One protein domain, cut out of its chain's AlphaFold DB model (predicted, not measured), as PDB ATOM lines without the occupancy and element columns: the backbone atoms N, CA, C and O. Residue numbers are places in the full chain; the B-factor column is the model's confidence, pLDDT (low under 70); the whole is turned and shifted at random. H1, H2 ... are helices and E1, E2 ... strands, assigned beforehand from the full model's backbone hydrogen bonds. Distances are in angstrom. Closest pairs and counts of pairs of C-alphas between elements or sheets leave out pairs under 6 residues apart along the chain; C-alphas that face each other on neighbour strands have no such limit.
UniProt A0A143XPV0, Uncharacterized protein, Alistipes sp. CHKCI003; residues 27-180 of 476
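This is residues 27 to 180 of the 476 residues of an uncharacterized protein of Alistipes sp. CHKCI003 (UniProt A0A143XPV0). What does the model look like? A long, twisted sheet of five strands makes its body, with the short helix H1 standing over one face near one end and the small two-strand sheet E3 E5 set off toward the other end. What links these parts? The long stretch 143 to 171, with no named element, folds back over one face of the large sheet, the face on which H1 stands, and its residues 165 to 166 pair antiparallel with residues 69 to 70 of E3. What is the make-up? The printed part has 154 residues with one named helix and seven named strands, in the order E1 E2 E3 H1 E4 E5 E6 E7; it is mostly strand, though 69 residues, under half, are in named elements. The large sheet is mixed, in the order E4 E6 E2 E1 E7, and the whole is compact, with a radius of gyration of the C-alphas of 16.9 A, yet elongated, spanning 60 by 32 by 28 A.

Where does it begin? E1, residues 27 to 36, starts at C-alpha 27 (171.677, 142.129, 83.912) and is 26.8 A long; E2, residues 46 to 58, is 36.3 A. What follows? E3 is residues 66 to 70, H1 76 to 84, E4 95 to 98 and E5 116 to 120. Where does it finish? E6, residues 128 to 142, is 38.4 A long; E7, residues 172 to 179, is 20.7 A, bends by 52 degrees at residue 175 and ends at C-alpha 179 (188.048, 136.915, 80.179).

How is the large sheet paired? E1 and E2 are an antiparallel hairpin, with N 30 and O 54 at 2.8 A, while edge strand E7 is parallel to E1, with N 29 and O 175 at 2.8 A. E6 is antiparallel to E2, with N 53 and O 133 at 2.9 A, and to edge strand E4, with N 97 and O 130 at 2.8 A. Where is H1? It is on the sheet at a height of 10.7 A, over E2 and only just over E6, with 3 C-alphas; it only just stands up, rising 42 degrees. Its closest C-alphas to E6 are those of Gln 78 and Tyr 136, 5.2 A, and every O i to N i+4 pair in it is within hydrogen-bond range. What of E3 and E5? They are antiparallel, with N 67 and O 119 at 2.8 A, and E3 is apart from E6.

How large is it? The farthest C-alphas, of Asp 124 and Pro 147, are 59.9 A apart, and the printed part has no cut. Which links are long? Those from E4 to E5 and E6 to E7. Where is confidence low? Mean pLDDT of the printed part is 73.3; 51 residues are under 70, among them 37 to 46, 99 to 108 and 139 to 161.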
ATOM      1  N   ALA A  27     170.463 141.792  84.641       88.56
ATOM      2  CA  ALA A  27     171.677 142.129  83.912       88.56
ATOM      3  C   ALA A  27     172.492 140.904  83.472       88.56
ATOM      4  O   ALA A  27     172.508 139.863  84.115       88.56
ATOM      5  N   THR A  28     173.263 141.050  82.397       89.81
ATOM      6  CA  THR A  28     174.427 140.199  82.114       89.81
ATOM      7  C   THR A  28     175.692 141.016  82.328       89.81
ATOM      8  O   THR A  28     175.748 142.176  81.916       89.81
ATOM      9  N   MET A  29     176.723 140.423  82.925       90.25
ATOM     10  CA  MET A  29     178.016 141.071  83.119       90.25
ATOM     11  C   MET A  29     179.151 140.289  82.470       90.25
ATOM     12  O   MET A  29     179.230 139.066  82.560       90.25
ATOM     13  N   PHE A  30     180.057 141.019  81.834       90.81
ATOM     14  CA  PHE A  30     181.305 140.497  81.309       90.81
ATOM     15  C   PHE A  30     182.471 141.330  81.834       90.81
ATOM     16  O   PHE A  30     182.466 142.556  81.719       90.81
ATOM     17  N   VAL A  31     183.470 140.659  82.397       88.25
ATOM     18  CA  VAL A  31     184.649 141.277  83.001       88.25
ATOM     19  C   VAL A  31     185.884 140.784  82.267       88.25
ATOM     20  O   VAL A  31     186.182 139.596  82.257       88.25
ATOM     21  N   LYS A  32     186.636 141.699  81.664       89.25
ATOM     22  CA  LYS A  32     187.933 141.390  81.063       89.25
ATOM     23  C   LYS A  32     189.042 141.941  81.941       89.25
ATOM     24  O   LYS A  32     189.099 143.152  82.159       89.25
ATOM     25  N   VAL A  33     189.945 141.078  82.385       83.88
ATOM     26  CA  VAL A  33     191.189 141.500  83.034       83.88
ATOM     27  C   VAL A  33     192.137 141.987  81.935       83.88
ATOM     28  O   VAL A  33     192.487 141.231  81.029       83.88
ATOM     29  N   VAL A  34     192.479 143.279  81.947       83.12
ATOM     30  CA  VAL A  34     193.214 143.924  80.845       83.12
ATOM     31  C   VAL A  34     194.715 143.876  81.084       83.12
ATOM     32  O   VAL A  34     195.443 143.318  80.269       83.12
ATOM     33  N   ASP A  35     195.165 144.485  82.177       76.44
ATOM     34  CA  ASP A  35     196.576 144.587  82.554       76.44
ATOM     35  C   ASP A  35     196.688 144.924  84.045       76.44
ATOM     36  O   ASP A  35     195.701 145.353  84.648       76.44
ATOM     37  N   ALA A  36     197.867 144.753  84.634       72.94
ATOM     38  CA  ALA A  36     198.177 145.188  85.988       72.94
ATOM     39  C   ALA A  36     199.116 146.395  85.962       72.94
ATOM     40  O   ALA A  36     200.209 146.334  85.400       72.94
ATOM     41  N   GLU A  37     198.710 147.490  86.605       66.94
ATOM     42  CA  GLU A  37     199.484 148.734  86.630       66.94
ATOM     43  C   GLU A  37     200.007 149.025  88.046       66.94
ATOM     44  O   GLU A  37     199.244 148.890  89.006       66.94
ATOM     45  N   PRO A  38     201.268 149.473  88.213       63.00
ATOM     46  CA  PRO A  38     201.734 150.002  89.492       63.00
ATOM     47  C   PRO A  38     200.919 151.231  89.908       63.00
ATOM     48  O   PRO A  38     200.616 152.093  89.084       63.00
ATOM     49  N   GLN A  39     200.622 151.352  91.203       60.53
ATOM     50  CA  GLN A  39     200.080 152.587  91.779       60.53
ATOM     51  C   GLN A  39     201.210 153.430  92.382       60.53
ATOM     52  O   GLN A  39     201.812 153.057  93.395       60.53
ATOM     53  N   ASP A  40     201.478 154.581  91.761       57.09
ATOM     54  CA  ASP A  40     202.561 155.501  92.139       57.09
ATOM     55  C   ASP A  40     202.402 156.055  93.569       57.09
ATOM     56  O   ASP A  40     203.392 156.286  94.265       57.09
ATOM     57  N   SER A  41     201.161 156.217  94.048       53.75
ATOM     58  CA  SER A  41     200.842 156.742  95.388       53.75
ATOM     59  C   SER A  41     201.120 155.755  96.530       53.75
ATOM     60  O   SER A  41     201.329 156.177  97.667       53.75
ATOM     61  N   LEU A  42     201.189 154.452  96.233       52.09
ATOM     62  CA  LEU A  42     201.503 153.382  97.185       52.09
ATOM     63  C   LEU A  42     202.928 152.848  97.002       52.09
ATOM     64  O   LEU A  42     203.171 151.677  97.260       52.09
ATOM     65  N   GLY A  43     203.873 153.650  96.503       50.22
ATOM     66  CA  GLY A  43     205.287 153.249  96.442       50.22
ATOM     67  C   GLY A  43     205.554 151.963  95.646       50.22
ATOM     68  O   GLY A  43     206.482 151.229  95.973       50.22
ATOM     69  N   ALA A  44     204.738 151.681  94.623       54.88
ATOM     70  CA  ALA A  44     204.763 150.456  93.823       54.88
ATOM     71  C   ALA A  44     204.478 149.150  94.596       54.88
ATOM     72  O   ALA A  44     204.699 148.083  94.036       54.88
ATOM     73  N   PHE A  45     203.933 149.175  95.819       61.88
ATOM     74  CA  PHE A  45     203.697 147.959  96.621       61.88
ATOM     75  C   PHE A  45     202.577 147.052  96.105       61.88
ATOM     76  O   PHE A  45     202.577 145.868  96.418       61.88
ATOM     77  N   PHE A  46     201.637 147.575  95.319       67.50
ATOM     78  CA  PHE A  46     200.500 146.823  94.786       67.50
ATOM     79  C   PHE A  46     200.298 147.139  93.311       67.50
ATOM     80  O   PHE A  46     200.435 148.294  92.898       67.50
ATOM     81  N   TYR A  47     199.997 146.104  92.530       71.19
ATOM     82  CA  TYR A  47     199.699 146.196  91.103       71.19
ATOM     83  C   TYR A  47     198.256 145.728  90.897       71.19
ATOM     84  O   TYR A  47     198.019 144.541  90.645       71.19
ATOM     85  N   PRO A  48     197.271 146.621  91.104       75.75
ATOM     86  CA  PRO A  48     195.885 146.329  90.786       75.75
ATOM     87  C   PRO A  48     195.703 146.091  89.296       75.75
ATOM     88  O   PRO A  48     196.246 146.804  88.448       75.75
ATOM     89  N   TYR A  49     194.887 145.091  88.989       77.94
ATOM     90  CA  TYR A  49     194.427 144.851  87.642       77.94
ATOM     91  C   TYR A  49     193.388 145.893  87.263       77.94
ATOM     92  O   TYR A  49     192.387 146.119  87.957       77.94
ATOM     93  N   LYS A  50     193.623 146.489  86.101       82.62
ATOM     94  CA  LYS A  50     192.624 147.233  85.363       82.62
ATOM     95  C   LYS A  50     191.675 146.237  84.711       82.62
ATOM     96  O   LYS A  50     192.071 145.401  83.896       82.62
ATOM     97  N   LEU A  51     190.407 146.358  85.056       85.50
ATOM     98  CA  LEU A  51     189.316 145.625  84.447       85.50
ATOM     99  C   LEU A  51     188.659 146.489  83.378       85.50
ATOM    100  O   LEU A  51     188.530 147.705  83.530       85.50
ATOM    101  N   LYS A  52     188.203 145.842  82.310       90.00
ATOM    102  CA  LYS A  52     187.152 146.371  81.448       90.00
ATOM    103  C   LYS A  52     185.867 145.633  81.797       90.00
ATOM    104  O   LYS A  52     185.775 144.428  81.567       90.00
ATOM    105  N   VAL A  53     184.892 146.359  82.325       89.75
ATOM    106  CA  VAL A  53     183.591 145.809  82.704       89.75
ATOM    107  C   VAL A  53     182.553 146.205  81.666       89.75
ATOM    108  O   VAL A  53     182.562 147.320  81.143       89.75
ATOM    109  N   ILE A  54     181.684 145.256  81.335       91.81
ATOM    110  CA  ILE A  54     180.560 145.433  80.428       91.81
ATOM    111  C   ILE A  54     179.321 144.898  81.137       91.81
ATOM    112  O   ILE A  54     179.232 143.698  81.385       91.81
ATOM    113  N   GLN A  55     178.363 145.772  81.429       91.56
ATOM    114  CA  GLN A  55     177.060 145.396  81.975       91.56
ATOM    115  C   GLN A  55     175.965 145.659  80.951       91.56
ATOM    116  O   GLN A  55     175.916 146.728  80.347       91.56
ATOM    117  N   ASP A  56     175.092 144.683  80.749       90.94
ATOM    118  CA  ASP A  56     173.970 144.743  79.817       90.94
ATOM    119  C   ASP A  56     172.675 144.523  80.594       90.94
ATOM    120  O   ASP A  56     172.426 143.422  81.078       90.94
ATOM    121  N   PHE A  57     171.892 145.584  80.758       89.00
ATOM    122  CA  PHE A  57     170.655 145.591  81.528       89.00
ATOM    123  C   PHE A  57     169.463 145.318  80.627       89.00
ATOM    124  O   PHE A  57     169.268 146.022  79.633       89.00
ATOM    125  N   ASP A  58     168.627 144.355  81.003       86.56
ATOM    126  CA  ASP A  58     167.302 144.193  80.415       86.56
ATOM    127  C   ASP A  58     166.310 145.127  81.108       86.56
ATOM    128  O   ASP A  58     165.895 144.907  82.246       86.56
ATOM    129  N   ILE A  59     165.912 146.175  80.393       82.06
ATOM    130  CA  ILE A  59     164.987 147.186  80.909       82.06
ATOM    131  C   ILE A  59     163.553 146.988  80.410       82.06
ATOM    132  O   ILE A  59     162.683 147.780  80.756       82.06
ATOM    133  N   ARG A  60     163.262 145.928  79.634       76.81
ATOM    134  CA  ARG A  60     161.893 145.617  79.163       76.81
ATOM    135  C   ARG A  60     160.849 145.529  80.281       76.81
ATOM    136  O   ARG A  60     159.719 145.948  80.030       76.81
ATOM    137  N   PRO A  61     161.157 144.966  81.468       71.12
ATOM    138  CA  PRO A  61     160.189 144.899  82.562       71.12
ATOM    139  C   PRO A  61     159.939 146.272  83.208       71.12
ATOM    140  O   PRO A  61     158.937 146.480  83.888       71.12
ATOM    141  N   LEU A  62     160.837 147.237  83.005       72.88
ATOM    142  CA  LEU A  62     160.801 148.504  83.716       72.88
ATOM    143  C   LEU A  62     159.924 149.520  82.983       72.88
ATOM    144  O   LEU A  62     160.120 149.836  81.815       72.88
ATOM    145  N   SER A  63     158.959 150.078  83.709       74.38
ATOM    146  CA  SER A  63     158.194 151.245  83.270       74.38
ATOM    147  C   SER A  63     158.822 152.503  83.870       74.38
ATOM    148  O   SER A  63     158.278 153.066  84.823       74.38
ATOM    149  N   CYS A  64     159.970 152.932  83.344       75.62
ATOM    150  CA  CYS A  64     160.642 154.157  83.770       75.62
ATOM    151  C   CYS A  64     161.072 155.029  82.581       75.62
ATOM    152  O   CYS A  64     161.461 154.519  81.534       75.62
ATOM    153  N   ASP A  65     161.018 156.351  82.768       79.06
ATOM    154  CA  ASP A  65     161.533 157.336  81.801       79.06
ATOM    155  C   ASP A  65     163.045 157.574  81.978       79.06
ATOM    156  O   ASP A  65     163.722 158.088  81.088       79.06
ATOM    157  N   THR A  66     163.578 157.182  83.137       85.88
ATOM    158  CA  THR A  66     164.996 157.252  83.493       85.88
ATOM    159  C   THR A  66     165.373 155.975  84.230       85.88
ATOM    160  O   THR A  66     164.713 155.599  85.202       85.88
ATOM    161  N   LEU A  67     166.443 155.324  83.787       87.12
ATOM    162  CA  LEU A  67     167.113 154.271  84.532       87.12
ATOM    163  C   LEU A  67     168.132 154.923  85.470       87.12
ATOM    164  O   LEU A  67     169.073 155.571  85.011       87.12
ATOM    165  N   SER A  68     167.931 154.745  86.771       89.31
ATOM    166  CA  SER A  68     168.866 155.176  87.808       89.31
ATOM    167  C   SER A  68     169.646 153.976  88.322       89.31
ATOM    168  O   SER A  68     169.057 152.960  88.697       89.31
ATOM    169  N   LEU A  69     170.968 154.104  88.319       91.06
ATOM    170  CA  LEU A  69     171.900 153.071  88.729       91.06
ATOM    171  C   LEU A  69     172.905 153.619  89.735       91.06
ATOM    172  O   LEU A  69     173.296 154.785  89.666       91.06
ATOM    173  N   LYS A  70     173.374 152.749  90.624       88.62
ATOM    174  CA  LYS A  70     174.360 153.069  91.655       88.62
ATOM    175  C   LYS A  70     175.537 152.121  91.597       88.62
ATOM    176  O   LYS A  70     175.349 150.909  91.530       88.62
ATOM    177  N   LEU A  71     176.735 152.676  91.668       84.69
ATOM    178  CA  LEU A  71     177.960 151.947  91.945       84.69
ATOM    179  C   LEU A  71     178.382 152.272  93.379       84.69
ATOM    180  O   LEU A  71     178.563 153.435  93.737       84.69
ATOM    181  N   GLU A  72     178.498 151.240  94.205       77.88
ATOM    182  CA  GLU A  72     178.818 151.355  95.628       77.88
ATOM    183  C   GLU A  72     180.086 150.561  95.953       77.88
ATOM    184  O   GLU A  72     180.525 149.729  95.162       77.88
ATOM    185  N   ASN A  73     180.665 150.812  97.131       74.25
ATOM    186  CA  ASN A  73     181.848 150.111  97.646       74.25
ATOM    187  C   ASN A  73     183.049 150.155  96.696       74.25
ATOM    188  O   ASN A  73     183.641 149.123  96.414       74.25
ATOM    189  N   PHE A  74     183.415 151.341  96.199       76.50
ATOM    190  CA  PHE A  74     184.595 151.493  95.347       76.50
ATOM    191  C   PHE A  74     185.814 150.781  95.927       76.50
ATOM    192  O   PHE A  74     186.096 150.882  97.123       76.50
ATOM    193  N   SER A  75     186.557 150.123  95.040       75.44
ATOM    194  CA  SER A  75     187.836 149.516  95.355       75.44
ATOM    195  C   SER A  75     188.718 150.514  96.090       75.44
ATOM    196  O   SER A  75     188.746 151.716  95.784       75.44
ATOM    197  N   PHE A  76     189.480 149.994  97.045       75.25
ATOM    198  CA  PHE A  76     190.477 150.780  97.753       75.25
ATOM    199  C   PHE A  76     191.455 151.433  96.767       75.25
ATOM    200  O   PHE A  76     191.750 152.622  96.883       75.25
ATOM    201  N   PHE A  77     191.892 150.698  95.739       76.19
ATOM    202  CA  PHE A  77     192.808 151.214  94.719       76.19
ATOM    203  C   PHE A  77     192.155 152.247  93.804       76.19
ATOM    204  O   PHE A  77     192.807 153.225  93.433       76.19
ATOM    205  N   GLN A  78     190.875 152.066  93.470       77.88
ATOM    206  CA  GLN A  78     190.117 153.067  92.719       77.88
ATOM    207  C   GLN A  78     190.025 154.384  93.505       77.88
ATOM    208  O   GLN A  78     190.296 155.454  92.959       77.88
ATOM    209  N   THR A  79     189.705 154.293  94.798       77.88
ATOM    210  CA  THR A  79     189.575 155.444  95.703       77.88
ATOM    211  C   THR A  79     190.909 156.165  95.875       77.88
ATOM    212  O   THR A  79     190.989 157.374  95.675       77.88
ATOM    213  N   LEU A  80     191.985 155.425  96.157       75.56
ATOM    214  CA  LEU A  80     193.320 156.001  96.315       75.56
ATOM    215  C   LEU A  80     193.818 156.722  95.065       75.56
ATOM    216  O   LEU A  80     194.511 157.733  95.174       75.56
ATOM    217  N   ARG A  81     193.501 156.204  93.876       75.06
ATOM    218  CA  ARG A  81     193.905 156.854  92.628       75.06
ATOM    219  C   ARG A  81     193.159 158.171  92.423       75.06
ATOM    220  O   ARG A  81     193.794 159.154  92.058       75.06
ATOM    221  N   ALA A  82     191.864 158.214  92.738       75.69
ATOM    222  CA  ALA A  82     191.074 159.446  92.713       75.69
ATOM    223  C   ALA A  82     191.534 160.480  93.761       75.69
ATOM    224  O   ALA A  82     191.480 161.680  93.512       75.69
ATOM    225  N   GLU A  83     192.018 160.041  94.927       77.56
ATOM    226  CA  GLU A  83     192.608 160.941  95.929       77.56
ATOM    227  C   GLU A  83     193.994 161.464  95.515       77.56
ATOM    228  O   GLU A  83     194.344 162.608  95.812       77.56
ATOM    229  N   GLY A  84     194.794 160.621  94.852       71.94
ATOM    230  CA  GLY A  84     196.159 160.933  94.426       71.94
ATOM    231  C   GLY A  84     196.257 161.793  93.164       71.94
ATOM    232  O   GLY A  84     197.281 162.450  92.966       71.94
ATOM    233  N   ASP A  85     195.212 161.814  92.335       72.75
ATOM    234  CA  ASP A  85     195.132 162.602  91.106       72.75
ATOM    235  C   ASP A  85     193.759 163.303  91.007       72.75
ATOM    236  O   ASP A  85     192.756 162.655  90.714       72.75
ATOM    237  N   PRO A  86     193.682 164.629  91.233       70.00
ATOM    238  CA  PRO A  86     192.419 165.367  91.219       70.00
ATOM    239  C   PRO A  86     191.755 165.447  89.834       70.00
ATOM    240  O   PRO A  86     190.577 165.796  89.764       70.00
ATOM    241  N   ASP A  87     192.482 165.140  88.754       71.19
ATOM    242  CA  ASP A  87     191.936 165.066  87.394       71.19
ATOM    243  C   ASP A  87     191.488 163.633  87.030       71.19
ATOM    244  O   ASP A  87     190.932 163.398  85.952       71.19
ATOM    245  N   PHE A  88     191.698 162.661  87.923       68.75
ATOM    246  CA  PHE A  88     191.321 161.274  87.701       68.75
ATOM    247  C   PHE A  88     189.816 161.065  87.896       68.75
ATOM    248  O   PHE A  88     189.263 161.209  88.987       68.75
ATOM    249  N   ALA A  89     189.137 160.666  86.820       69.69
ATOM    250  CA  ALA A  89     187.744 160.255  86.892       69.69
ATOM    251  C   ALA A  89     187.618 158.925  87.651       69.69
ATOM    252  O   ALA A  89     188.263 157.939  87.295       69.69
ATOM    253  N   LEU A  90     186.722 158.876  88.644       74.06
ATOM    254  CA  LEU A  90     186.419 157.664  89.421       74.06
ATOM    255  C   LEU A  90     186.012 156.469  88.557       74.06
ATOM    256  O   LEU A  90     186.197 155.343  88.995       74.06
ATOM    257  N   ILE A  91     185.481 156.689  87.356       78.56
ATOM    258  CA  ILE A  91     185.241 155.649  86.354       78.56
ATOM    259  C   ILE A  91     185.685 156.217  84.999       78.56
ATOM    260  O   ILE A  91     184.915 156.937  84.357       78.56
ATOM    261  N   PRO A  92     186.942 155.984  84.579       67.44
ATOM    262  CA  PRO A  92     187.434 156.502  83.311       67.44
ATOM    263  C   PRO A  92     186.790 155.761  82.133       67.44
ATOM    264  O   PRO A  92     186.466 154.573  82.220       67.44
ATOM    265  N   ASP A  93     186.648 156.471  81.011       74.06
ATOM    266  CA  ASP A  93     186.219 155.919  79.721       74.06
ATOM    267  C   ASP A  93     184.850 155.202  79.750       74.06
ATOM    268  O   ASP A  93     184.632 154.244  79.003       74.06
ATOM    269  N   MET A  94     183.923 155.647  80.611       86.31
ATOM    270  CA  MET A  94     182.569 155.092  80.651       86.31
ATOM    271  C   MET A  94     181.811 155.413  79.361       86.31
ATOM    272  O   MET A  94     181.726 156.568  78.956       86.31
ATOM    273  N   ASN A  95     181.222 154.392  78.749       85.62
ATOM    274  CA  ASN A  95     180.425 154.494  77.538       85.62
ATOM    275  C   ASN A  95     179.069 153.812  77.749       85.62
ATOM    276  O   ASN A  95     179.008 152.653  78.163       85.62
ATOM    277  N   VAL A  96     177.988 154.524  77.434       85.00
ATOM    278  CA  VAL A  96     176.613 154.031  77.538       85.00
ATOM    279  C   VAL A  96     176.024 153.868  76.137       85.00
ATOM    280  O   VAL A  96     176.016 154.791  75.326       85.00
ATOM    281  N   CYS A  97     175.500 152.683  75.828       79.56
ATOM    282  CA  CYS A  97     174.924 152.358  74.526       79.56
ATOM    283  C   CYS A  97     173.527 151.743  74.664       79.56
ATOM    284  O   CYS A  97     173.294 150.868  75.496       79.56
ATOM    285  N   SER A  98     172.616 152.108  73.762       74.25
ATOM    286  CA  SER A  98     171.394 151.335  73.517       74.25
ATOM    287  C   SER A  98     171.724 150.146  72.611       74.25
ATOM    288  O   SER A  98     172.233 150.324  71.504       74.25
ATOM    289  N   ARG A  99     171.417 148.911  73.030       60.22
ATOM    290  CA  ARG A  99     171.709 147.726  72.193       60.22
ATOM    291  C   ARG A  99     170.777 147.603  70.977       60.22
ATOM    292  O   ARG A  99     171.134 146.935  70.011       60.22
ATOM    293  N   ASN A 100     169.620 148.279  70.995       54.50
ATOM    294  CA  ASN A 100     168.580 148.191  69.955       54.50
ATOM    295  C   ASN A 100     168.379 149.475  69.126       54.50
ATOM    296  O   ASN A 100     167.441 149.560  68.338       54.50
ATOM    297  N   GLY A 101     169.277 150.449  69.241       51.00
ATOM    298  CA  GLY A 101     169.366 151.598  68.345       51.00
ATOM    299  C   GLY A 101     170.821 152.027  68.304       51.00
ATOM    300  O   GLY A 101     171.300 152.584  69.278       51.00
ATOM    301  N   GLN A 102     171.515 151.706  67.207       50.69
ATOM    302  CA  GLN A 102     172.983 151.643  67.047       50.69
ATOM    303  C   GLN A 102     173.789 152.938  67.304       50.69
ATOM    304  O   GLN A 102     174.961 153.004  66.934       50.69
ATOM    305  N   ALA A 103     173.193 153.971  67.891       55.34
ATOM    306  CA  ALA A 103     173.909 155.168  68.292       55.34
ATOM    307  C   ALA A 103     174.394 155.008  69.748       55.34
ATOM    308  O   ALA A 103     173.577 154.697  70.619       55.34
ATOM    309  N   PRO A 104     175.695 155.205  70.036       59.53
ATOM    310  CA  PRO A 104     176.129 155.426  71.413       59.53
ATOM    311  C   PRO A 104     175.362 156.631  71.974       59.53
ATOM    312  O   PRO A 104     175.103 157.582  71.230       59.53
ATOM    313  N   TYR A 105     174.995 156.599  73.256       56.78
ATOM    314  CA  TYR A 105     174.608 157.837  73.931       56.78
ATOM    315  C   TYR A 105     175.822 158.770  73.860       56.78
ATOM    316  O   TYR A 105     176.955 158.333  74.069       56.78
ATOM    317  N   HIS A 106     175.621 160.041  73.519       58.12
ATOM    318  CA  HIS A 106     176.676 161.028  73.713       58.12
ATOM    319  C   HIS A 106     176.823 161.298  75.217       58.12
ATOM    320  O   HIS A 106     175.850 161.178  75.958       58.12
ATOM    321  N   ASP A 107     178.004 161.715  75.682       54.81
ATOM    322  CA  ASP A 107     178.262 162.027  77.105       54.81
ATOM    323  C   ASP A 107     177.291 163.081  77.689       54.81
ATOM    324  O   ASP A 107     177.189 163.248  78.901       54.81
ATOM    325  N   THR A 108     176.568 163.812  76.832       56.91
ATOM    326  CA  THR A 108     175.513 164.771  77.198       56.91
ATOM    327  C   THR A 108     174.159 164.135  77.505       56.91
ATOM    328  O   THR A 108     173.269 164.820  78.007       56.91
ATOM    329  N   ASP A 109     173.982 162.862  77.164       71.94
ATOM    330  CA  ASP A 109     172.694 162.177  77.172       71.94
ATOM    331  C   ASP A 109     172.481 161.368  78.460       71.94
ATOM    332  O   ASP A 109     171.403 160.818  78.648       71.94
ATOM    333  N   TYR A 110     173.464 161.316  79.363       82.50
ATOM    334  CA  TYR A 110     173.350 160.747  80.708       82.50
ATOM    335  C   TYR A 110     174.100 161.613  81.727       82.50
ATOM    336  O   TYR A 110     174.938 162.440  81.373       82.50
ATOM    337  N   THR A 111     173.805 161.427  83.013       85.50
ATOM    338  CA  THR A 111     174.535 162.098  84.100       85.50
ATOM    339  C   THR A 111     175.205 161.077  84.998       85.50
ATOM    340  O   THR A 111     174.541 160.156  85.466       85.50
ATOM    341  N   PHE A 112     176.497 161.270  85.268       85.81
ATOM    342  CA  PHE A 112     177.261 160.484  86.231       85.81
ATOM    343  C   PHE A 112     177.973 161.410  87.215       85.81
ATOM    344  O   PHE A 112     178.725 162.288  86.794       85.81
ATOM    345  N   ASP A 113     177.726 161.231  88.511       81.69
ATOM    346  CA  ASP A 113     178.308 162.064  89.576       81.69
ATOM    347  C   ASP A 113     179.492 161.401  90.304       81.69
ATOM    348  O   ASP A 113     179.973 161.918  91.311       81.69
ATOM    349  N   GLY A 114     179.967 160.264  89.789       77.31
ATOM    350  CA  GLY A 114     181.007 159.453  90.412       77.31
ATOM    351  C   GLY A 114     180.473 158.218  91.133       77.31
ATOM    352  O   GLY A 114     181.251 157.293  91.315       77.31
ATOM    353  N   ALA A 115     179.180 158.156  91.469       81.88
ATOM    354  CA  ALA A 115     178.547 156.976  92.074       81.88
ATOM    355  C   ALA A 115     177.173 156.651  91.470       81.88
ATOM    356  O   ALA A 115     176.840 155.486  91.267       81.88
ATOM    357  N   ASN A 116     176.387 157.673  91.143       88.19
ATOM    358  CA  ASN A 116     175.053 157.545  90.582       88.19
ATOM    359  C   ASN A 116     175.089 157.838  89.087       88.19
ATOM    360  O   ASN A 116     175.607 158.871  88.656       88.19
ATOM    361  N   LEU A 117     174.498 156.943  88.306       89.69
ATOM    362  CA  LEU A 117     174.337 157.060  86.867       89.69
ATOM    363  C   LEU A 117     172.847 157.146  86.531       89.69
ATOM    364  O   LEU A 117     172.074 156.259  86.877       89.69
ATOM    365  N   SER A 118     172.441 158.210  85.844       90.38
ATOM    366  CA  SER A 118     171.063 158.393  85.378       90.38
ATOM    367  C   SER A 118     171.020 158.443  83.858       90.38
ATOM    368  O   SER A 118     171.627 159.321  83.243       90.38
ATOM    369  N   ILE A 119     170.286 157.503  83.261       86.94
ATOM    370  CA  ILE A 119     170.191 157.315  81.812       86.94
ATOM    371  C   ILE A 119     168.727 157.498  81.389       86.94
ATOM    372  O   ILE A 119     167.875 156.709  81.802       86.94
ATOM    373  N   PRO A 120     168.398 158.503  80.564       82.56
ATOM    374  CA  PRO A 120     167.083 158.635  79.955       82.56
ATOM    375  C   PRO A 120     166.750 157.412  79.096       82.56
ATOM    376  O   PRO A 120     167.535 156.991  78.237       82.56
ATOM    377  N   VAL A 121     165.559 156.863  79.305       77.12
ATOM    378  CA  VAL A 121     165.030 155.732  78.544       77.12
ATOM    379  C   VAL A 121     164.147 156.292  77.422       77.12
ATOM    380  O   VAL A 121     163.134 156.935  77.707       77.12
ATOM    381  N   PRO A 122     164.507 156.109  76.138       66.06
ATOM    382  CA  PRO A 122     163.710 156.617  75.027       66.06
ATOM    383  C   PRO A 122     162.304 156.006  75.032       66.06
ATOM    384  O   PRO A 122     162.142 154.829  75.327       66.06
ATOM    385  N   ALA A 123     161.277 156.776  74.661       61.56
ATOM    386  CA  ALA A 123     159.888 156.299  74.646       61.56
ATOM    387  C   ALA A 123     159.619 155.188  73.600       61.56
ATOM    388  O   ALA A 123     158.617 154.482  73.685       61.56
ATOM    389  N   ASP A 124     160.510 155.023  72.617       59.53
ATOM    390  CA  ASP A 124     160.562 153.938  71.626       59.53
ATOM    391  C   ASP A 124     161.527 152.802  72.042       59.53
ATOM    392  O   ASP A 124     162.070 152.092  71.197       59.53
ATOM    393  N   ALA A 125     161.708 152.659  73.360       56.28
ATOM    394  CA  ALA A 125     162.847 152.105  74.084       56.28
ATOM    395  C   ALA A 125     163.639 150.959  73.441       56.28
ATOM    396  O   ALA A 125     163.130 149.919  73.011       56.28
ATOM    397  N   ALA A 126     164.957 151.118  73.572       58.34
ATOM    398  CA  ALA A 126     165.905 150.025  73.630       58.34
ATOM    399  C   ALA A 126     165.418 148.949  74.608       58.34
ATOM    400  O   ALA A 126     165.074 149.261  75.742       58.34
ATOM    401  N   THR A 127     165.438 147.674  74.216       70.06
ATOM    402  CA  THR A 127     165.153 146.602  75.186       70.06
ATOM    403  C   THR A 127     166.324 146.367  76.135       70.06
ATOM    404  O   THR A 127     166.160 145.671  77.128       70.06
ATOM    405  N   HIS A 128     167.489 146.949  75.830       80.75
ATOM    406  CA  HIS A 128     168.701 146.802  76.617       80.75
ATOM    407  C   HIS A 128     169.526 148.086  76.653       80.75
ATOM    408  O   HIS A 128     169.720 148.737  75.616       80.75
ATOM    409  N   ILE A 129     170.071 148.382  77.829       85.25
ATOM    410  CA  ILE A 129     171.085 149.414  78.048       85.25
ATOM    411  C   ILE A 129     172.400 148.718  78.375       85.25
ATOM    412  O   ILE A 129     172.465 147.892  79.280       85.25
ATOM    413  N   ARG A 130     173.456 149.065  77.646       88.56
ATOM    414  CA  ARG A 130     174.804 148.538  77.838       88.56
ATOM    415  C   ARG A 130     175.718 149.629  78.370       88.56
ATOM    416  O   ARG A 130     175.744 150.724  77.818       88.56
ATOM    417  N   ILE A 131     176.496 149.302  79.388       89.88
ATOM    418  CA  ILE A 131     177.484 150.183  80.008       89.88
ATOM    419  C   ILE A 131     178.841 149.502  79.895       89.88
ATOM    420  O   ILE A 131     178.988 148.353  80.309       89.88
ATOM    421  N   GLU A 132     179.822 150.188  79.320       90.75
ATOM    422  CA  GLU A 132     181.220 149.753  79.278       90.75
ATOM    423  C   GLU A 132     182.075 150.733  80.071       90.75
ATOM    424  O   GLU A 132     181.945 151.935  79.870       90.75
ATOM    425  N   TYR A 133     182.949 150.252  80.953       88.81
ATOM    426  CA  TYR A 133     183.814 151.128  81.745       88.81
ATOM    427  C   TYR A 133     185.113 150.451  82.187       88.81
ATOM    428  O   TYR A 133     185.202 149.222  82.280       88.81
ATOM    429  N   GLY A 134     186.141 151.268  82.432       85.50
ATOM    430  CA  GLY A 134     187.383 150.840  83.066       85.50
ATOM    431  C   GLY A 134     187.285 150.903  84.590       85.50
ATOM    432  O   GLY A 134     186.686 151.830  85.130       85.50
ATOM    433  N   TYR A 135     187.891 149.942  85.286       83.00
ATOM    434  CA  TYR A 135     187.871 149.882  86.748       83.00
ATOM    435  C   TYR A 135     189.197 149.346  87.302       83.00
ATOM    436  O   TYR A 135     189.638 148.270  86.901       83.00
ATOM    437  N   TYR A 136     189.846 150.068  88.215       79.19
ATOM    438  CA  TYR A 136     190.965 149.551  89.003       79.19
ATOM    439  C   TYR A 136     190.394 148.724  90.130       79.19
ATOM    440  O   TYR A 136     189.836 149.243  91.093       79.19
ATOM    441  N   SER A 137     190.492 147.418  89.948       75.38
ATOM    442  CA  SER A 137     189.913 146.485  90.885       75.38
ATOM    443  C   SER A 137     190.817 146.234  92.070       75.38
ATOM    444  O   SER A 137     192.030 146.443  92.047       75.38
ATOM    445  N   ASP A 138     190.176 145.692  93.086       70.25
ATOM    446  CA  ASP A 138     190.834 145.088  94.219       70.25
ATOM    447  C   ASP A 138     191.562 143.777  93.864       70.25
ATOM    448  O   ASP A 138     192.410 143.320  94.628       70.25
ATOM    449  N   LEU A 139     191.324 143.207  92.672       69.12
ATOM    450  CA  LEU A 139     192.170 142.142  92.137       69.12
ATOM    451  C   LEU A 139     193.565 142.716  91.900       69.12
ATOM    452  O   LEU A 139     193.782 143.483  90.964       69.12
ATOM    453  N   CYS A 140     194.526 142.355  92.737       65.38
ATOM    454  CA  CYS A 140     195.890 142.835  92.612       65.38
ATOM    455  C   CYS A 140     196.886 141.771  93.063       65.38
ATOM    456  O   CYS A 140     196.542 140.815  93.758       65.38
ATOM    457  N   PHE A 141     198.141 141.952  92.669       64.75
ATOM    458  CA  PHE A 141     199.258 141.279  93.320       64.75
ATOM    459  C   PHE A 141     200.118 142.310  94.048       64.75
ATOM    460  O   PHE A 141     200.181 143.483  93.661       64.75
ATOM    461  N   ARG A 142     200.776 141.883  95.125       63.00
ATOM    462  CA  ARG A 142     201.728 142.721  95.853       63.00
ATOM    463  C   ARG A 142     203.079 142.647  95.148       63.00
ATOM    464  O   ARG A 142     203.443 141.613  94.593       63.00
ATOM    465  N   THR A 143     203.842 143.731  95.159       52.78
ATOM    466  CA  THR A 143     205.225 143.693  94.683       52.78
ATOM    467  C   THR A 143     206.227 143.640  95.803       52.78
ATOM    468  O   THR A 143     205.960 143.848  96.983       52.78
ATOM    469  N   HIS A 144     207.429 143.349  95.354       48.06
ATOM    470  CA  HIS A 144     208.538 142.877  96.128       48.06
ATOM    471  C   HIS A 144     209.471 143.979  96.642       48.06
ATOM    472  O   HIS A 144     210.567 143.683  97.095       48.06
ATOM    473  N   ILE A 145     209.072 145.251  96.544       44.66
ATOM    474  CA  ILE A 145     209.906 146.387  96.982       44.66
ATOM    475  C   ILE A 145     209.965 146.477  98.527       44.66
ATOM    476  O   ILE A 145     210.754 147.227  99.093       44.66
ATOM    477  N   VAL A 146     209.190 145.645  99.227       42.47
ATOM    478  CA  VAL A 146     209.287 145.384 100.672       42.47
ATOM    479  C   VAL A 146     209.678 143.910 100.846       42.47
ATOM    480  O   VAL A 146     209.243 143.103 100.020       42.47
ATOM    481  N   PRO A 147     210.389 143.509 101.922       41.97
ATOM    482  CA  PRO A 147     210.684 142.103 102.265       41.97
ATOM    483  C   PRO A 147     209.480 141.133 102.281       41.97
ATOM    484  O   PRO A 147     209.640 139.928 102.433       41.97
ATOM    485  N   MET A 148     208.275 141.644 102.050       41.72
ATOM    486  CA  MET A 148     206.979 140.998 102.137       41.72
ATOM    487  C   MET A 148     206.247 140.847 100.792       41.72
ATOM    488  O   MET A 148     205.037 141.063 100.697       41.72
ATOM    489  N   GLY A 149     206.974 140.573  99.711       43.62
ATOM    490  CA  GLY A 149     206.387 140.438  98.377       43.62
ATOM    491  C   GLY A 149     205.548 139.165  98.219       43.62
ATOM    492  O   GLY A 149     206.101 138.111  97.917       43.62
ATOM    493  N   CYS A 150     204.230 139.270  98.369       49.25
ATOM    494  CA  CYS A 150     203.287 138.191  98.067       49.25
ATOM    495  C   CYS A 150     202.901 138.224  96.571       49.25
ATOM    496  O   CYS A 150     202.393 139.241  96.098       49.25
ATOM    497  N   GLY A 151     203.071 137.122  95.827       49.03
ATOM    498  CA  GLY A 151     202.505 136.971  94.472       49.03
ATOM    499  C   GLY A 151     200.980 136.784  94.470       49.03
ATOM    500  O   GLY A 151     200.343 136.837  93.417       49.03
ATOM    501  N   LEU A 152     200.412 136.616  95.665       51.44
ATOM    502  CA  LEU A 152     199.001 136.472  95.973       51.44
ATOM    503  C   LEU A 152     198.628 137.484  97.064       51.44
ATOM    504  O   LEU A 152     199.191 137.443  98.157       51.44
ATOM    505  N   LEU A 153     197.667 138.371  96.803       51.56
ATOM    506  CA  LEU A 153     197.035 139.146  97.866       51.56
ATOM    507  C   LEU A 153     195.686 138.514  98.200       51.56
ATOM    508  O   LEU A 153     194.778 138.489  97.373       51.56
ATOM    509  N   GLN A 154     195.569 137.979  99.413       49.12
ATOM    510  CA  GLN A 154     194.318 137.422  99.910       49.12
ATOM    511  C   GLN A 154     193.547 138.512 100.638       49.12
ATOM    512  O   GLN A 154     193.801 138.808 101.801       49.12
ATOM    513  N   TYR A 155     192.615 139.127  99.932       50.78
ATOM    514  CA  TYR A 155     191.557 139.904 100.553       50.78
ATOM    515  C   TYR A 155     190.237 139.270 100.137       50.78
ATOM    516  O   TYR A 155     190.028 138.952  98.965       50.78
ATOM    517  N   ASP A 156     189.356 139.107 101.117       46.66
ATOM    518  CA  ASP A 156     187.939 138.837 100.911       46.66
ATOM    519  C   ASP A 156     187.277 140.054 100.280       46.66
ATOM    520  O   ASP A 156     186.605 140.845 100.942       46.66
ATOM    521  N   PHE A 157     187.522 140.261  98.991       51.53
ATOM    522  CA  PHE A 157     186.782 141.263  98.256       51.53
ATOM    523  C   PHE A 157     185.422 140.676  97.940       51.53
ATOM    524  O   PHE A 157     185.285 139.814  97.071       51.53
ATOM    525  N   GLY A 158     184.425 141.148  98.685       53.25
ATOM    526  CA  GLY A 158     183.042 140.933  98.319       53.25
ATOM    527  C   GLY A 158     182.830 141.448  96.900       53.25
ATOM    528  O   GLY A 158     183.210 142.568  96.564       53.25
ATOM    529  N   TRP A 159     182.194 140.621  96.081       58.91
ATOM    530  CA  TRP A 159     181.657 140.901  94.748       58.91
ATOM    531  C   TRP A 159     181.072 142.314  94.529       58.91
ATOM    532  O   TRP A 159     181.018 142.811  93.406       58.91
ATOM    533  N   ASN A 160     180.618 142.977  95.594       54.88
ATOM    534  CA  ASN A 160     179.769 144.164  95.593       54.88
ATOM    535  C   ASN A 160     180.420 145.498  95.169       54.88
ATOM    536  O   ASN A 160     179.742 146.518  95.300       54.88
ATOM    537  N   SER A 161     181.661 145.515  94.672       66.00
ATOM    538  CA  SER A 161     182.407 146.748  94.371       66.00
ATOM    539  C   SER A 161     182.521 147.107  92.884       66.00
ATOM    540  O   SER A 161     182.894 148.236  92.554       66.00
ATOM    541  N   TRP A 162     182.221 146.188  91.958       73.56
ATOM    542  CA  TRP A 162     182.603 146.348  90.539       73.56
ATOM    543  C   TRP A 162     181.457 146.673  89.583       73.56
ATOM    544  O   TRP A 162     181.717 146.864  88.394       73.56
ATOM    545  N   TYR A 163     180.209 146.706  90.051       83.38
ATOM    546  CA  TYR A 163     179.041 146.724  89.173       83.38
ATOM    547  C   TYR A 163     177.931 147.672  89.626       83.38
ATOM    548  O   TYR A 163     177.673 147.853  90.815       83.38
ATOM    549  N   PHE A 164     177.250 148.259  88.644       87.62
ATOM    550  CA  PHE A 164     176.069 149.085  88.847       87.62
ATOM    551  C   PHE A 164     174.862 148.241  89.273       87.62
ATOM    552  O   PHE A 164     174.587 147.195  88.676       87.62
ATOM    553  N   LYS A 165     174.127 148.733  90.271       87.50
ATOM    554  CA  LYS A 165     172.882 148.177  90.823       87.50
ATOM    555  C   LYS A 165     171.725 149.151  90.620       87.50
ATOM    556  O   LYS A 165     171.962 150.325  90.340       87.50
ATOM    557  N   GLY A 166     170.488 148.691  90.790       85.81
ATOM    558  CA  GLY A 166     169.325 149.577  90.852       85.81
ATOM    559  C   GLY A 166     169.352 150.505  92.073       85.81
ATOM    560  O   GLY A 166     170.141 150.329  93.003       85.81
ATOM    561  N   ASP A 167     168.459 151.497  92.094       78.38
ATOM    562  CA  ASP A 167     168.340 152.464  93.199       78.38
ATOM    563  C   ASP A 167     168.042 151.828  94.567       78.38
ATOM    564  O   ASP A 167     168.373 152.422  95.602       78.38
ATOM    565  N   ASP A 168     167.423 150.648  94.562       76.62
ATOM    566  CA  ASP A 168     167.124 149.814  95.727       76.62
ATOM    567  C   ASP A 168     168.326 148.985  96.210       76.62
ATOM    568  O   ASP A 168     168.211 148.275  97.206       76.62
ATOM    569  N   GLY A 169     169.477 149.099  95.539       76.81
ATOM    570  CA  GLY A 169     170.697 148.363  95.856       76.81
ATOM    571  C   GLY A 169     170.723 146.940  95.297       76.81
ATOM    572  O   GLY A 169     171.630 146.179  95.643       76.81
ATOM    573  N   HIS A 170     169.771 146.567  94.432       78.69
ATOM    574  CA  HIS A 170     169.641 145.212  93.904       78.69
ATOM    575  C   HIS A 170     169.822 145.138  92.380       78.69
ATOM    576  O   HIS A 170     169.515 146.062  91.626       78.69
ATOM    577  N   VAL A 171     170.360 144.007  91.927       82.00
ATOM    578  CA  VAL A 171     170.418 143.577  90.525       82.00
ATOM    579  C   VAL A 171     170.468 142.053  90.520       82.00
ATOM    580  O   VAL A 171     171.163 141.449  91.338       82.00
ATOM    581  N   GLU A 172     169.709 141.434  89.626       84.69
ATOM    582  CA  GLU A 172     169.766 139.999  89.374       84.69
ATOM    583  C   GLU A 172     170.600 139.764  88.118       84.69
ATOM    584  O   GLU A 172     170.346 140.351  87.068       84.69
ATOM    585  N   PHE A 173     171.630 138.931  88.219       83.88
ATOM    586  CA  PHE A 173     172.463 138.596  87.080       83.88
ATOM    587  C   PHE A 173     171.956 137.318  86.412       83.88
ATOM    588  O   PHE A 173     171.884 136.263  87.035       83.88
ATOM    589  N   ASP A 174     171.663 137.399  85.117       83.62
ATOM    590  CA  ASP A 174     171.346 136.230  84.295       83.62
ATOM    591  C   ASP A 174     172.620 135.448  83.942       83.62
ATOM    592  O   ASP A 174     172.602 134.229  83.786       83.62
ATOM    593  N   LYS A 175     173.740 136.168  83.783       85.75
ATOM    594  CA  LYS A 175     175.064 135.602  83.513       85.75
ATOM    595  C   LYS A 175     176.164 136.561  83.956       85.75
ATOM    596  O   LYS A 175     176.080 137.768  83.736       85.75
ATOM    597  N   VAL A 176     177.239 135.993  84.489       86.31
ATOM    598  CA  VAL A 176     178.523 136.659  84.712       86.31
ATOM    599  C   VAL A 176     179.597 135.844  84.009       86.31
ATOM    600  O   VAL A 176     179.639 134.630  84.195       86.31
ATOM    601  N   ALA A 177     180.467 136.495  83.237       88.94
ATOM    602  CA  ALA A 177     181.606 135.849  82.592       88.94
ATOM    603  C   ALA A 177     182.897 136.665  82.703       88.94
ATOM    604  O   ALA A 177     182.869 137.896  82.710       88.94
ATOM    605  N   PHE A 178     184.025 135.961  82.732       86.94
ATOM    606  CA  PHE A 178     185.364 136.514  82.874       86.94
ATOM    607  C   PHE A 178     186.258 136.118  81.699       86.94
ATOM    608  O   PHE A 178     186.377 134.940  81.367       86.94
ATOM    609  N   ASP A 179     186.924 137.102  81.101       89.94
ATOM    610  CA  ASP A 179     188.048 136.915  80.179       89.94
ATOM    611  C   ASP A 179     189.344 137.167  80.951       89.94
ATOM    612  O   ASP A 179     189.686 138.309  81.288       89.94
ATOM    613  N   ILE A 180     190.004 136.063  81.293       83.75
ATOM    614  CA  ILE A 180     191.189 136.020  82.139       83.75
ATOM    615  C   ILE A 180     192.419 135.738  81.263       83.75
ATOM    616  O   ILE A 180     192.438 134.741  80.539       83.75
TER     617      ILE A 180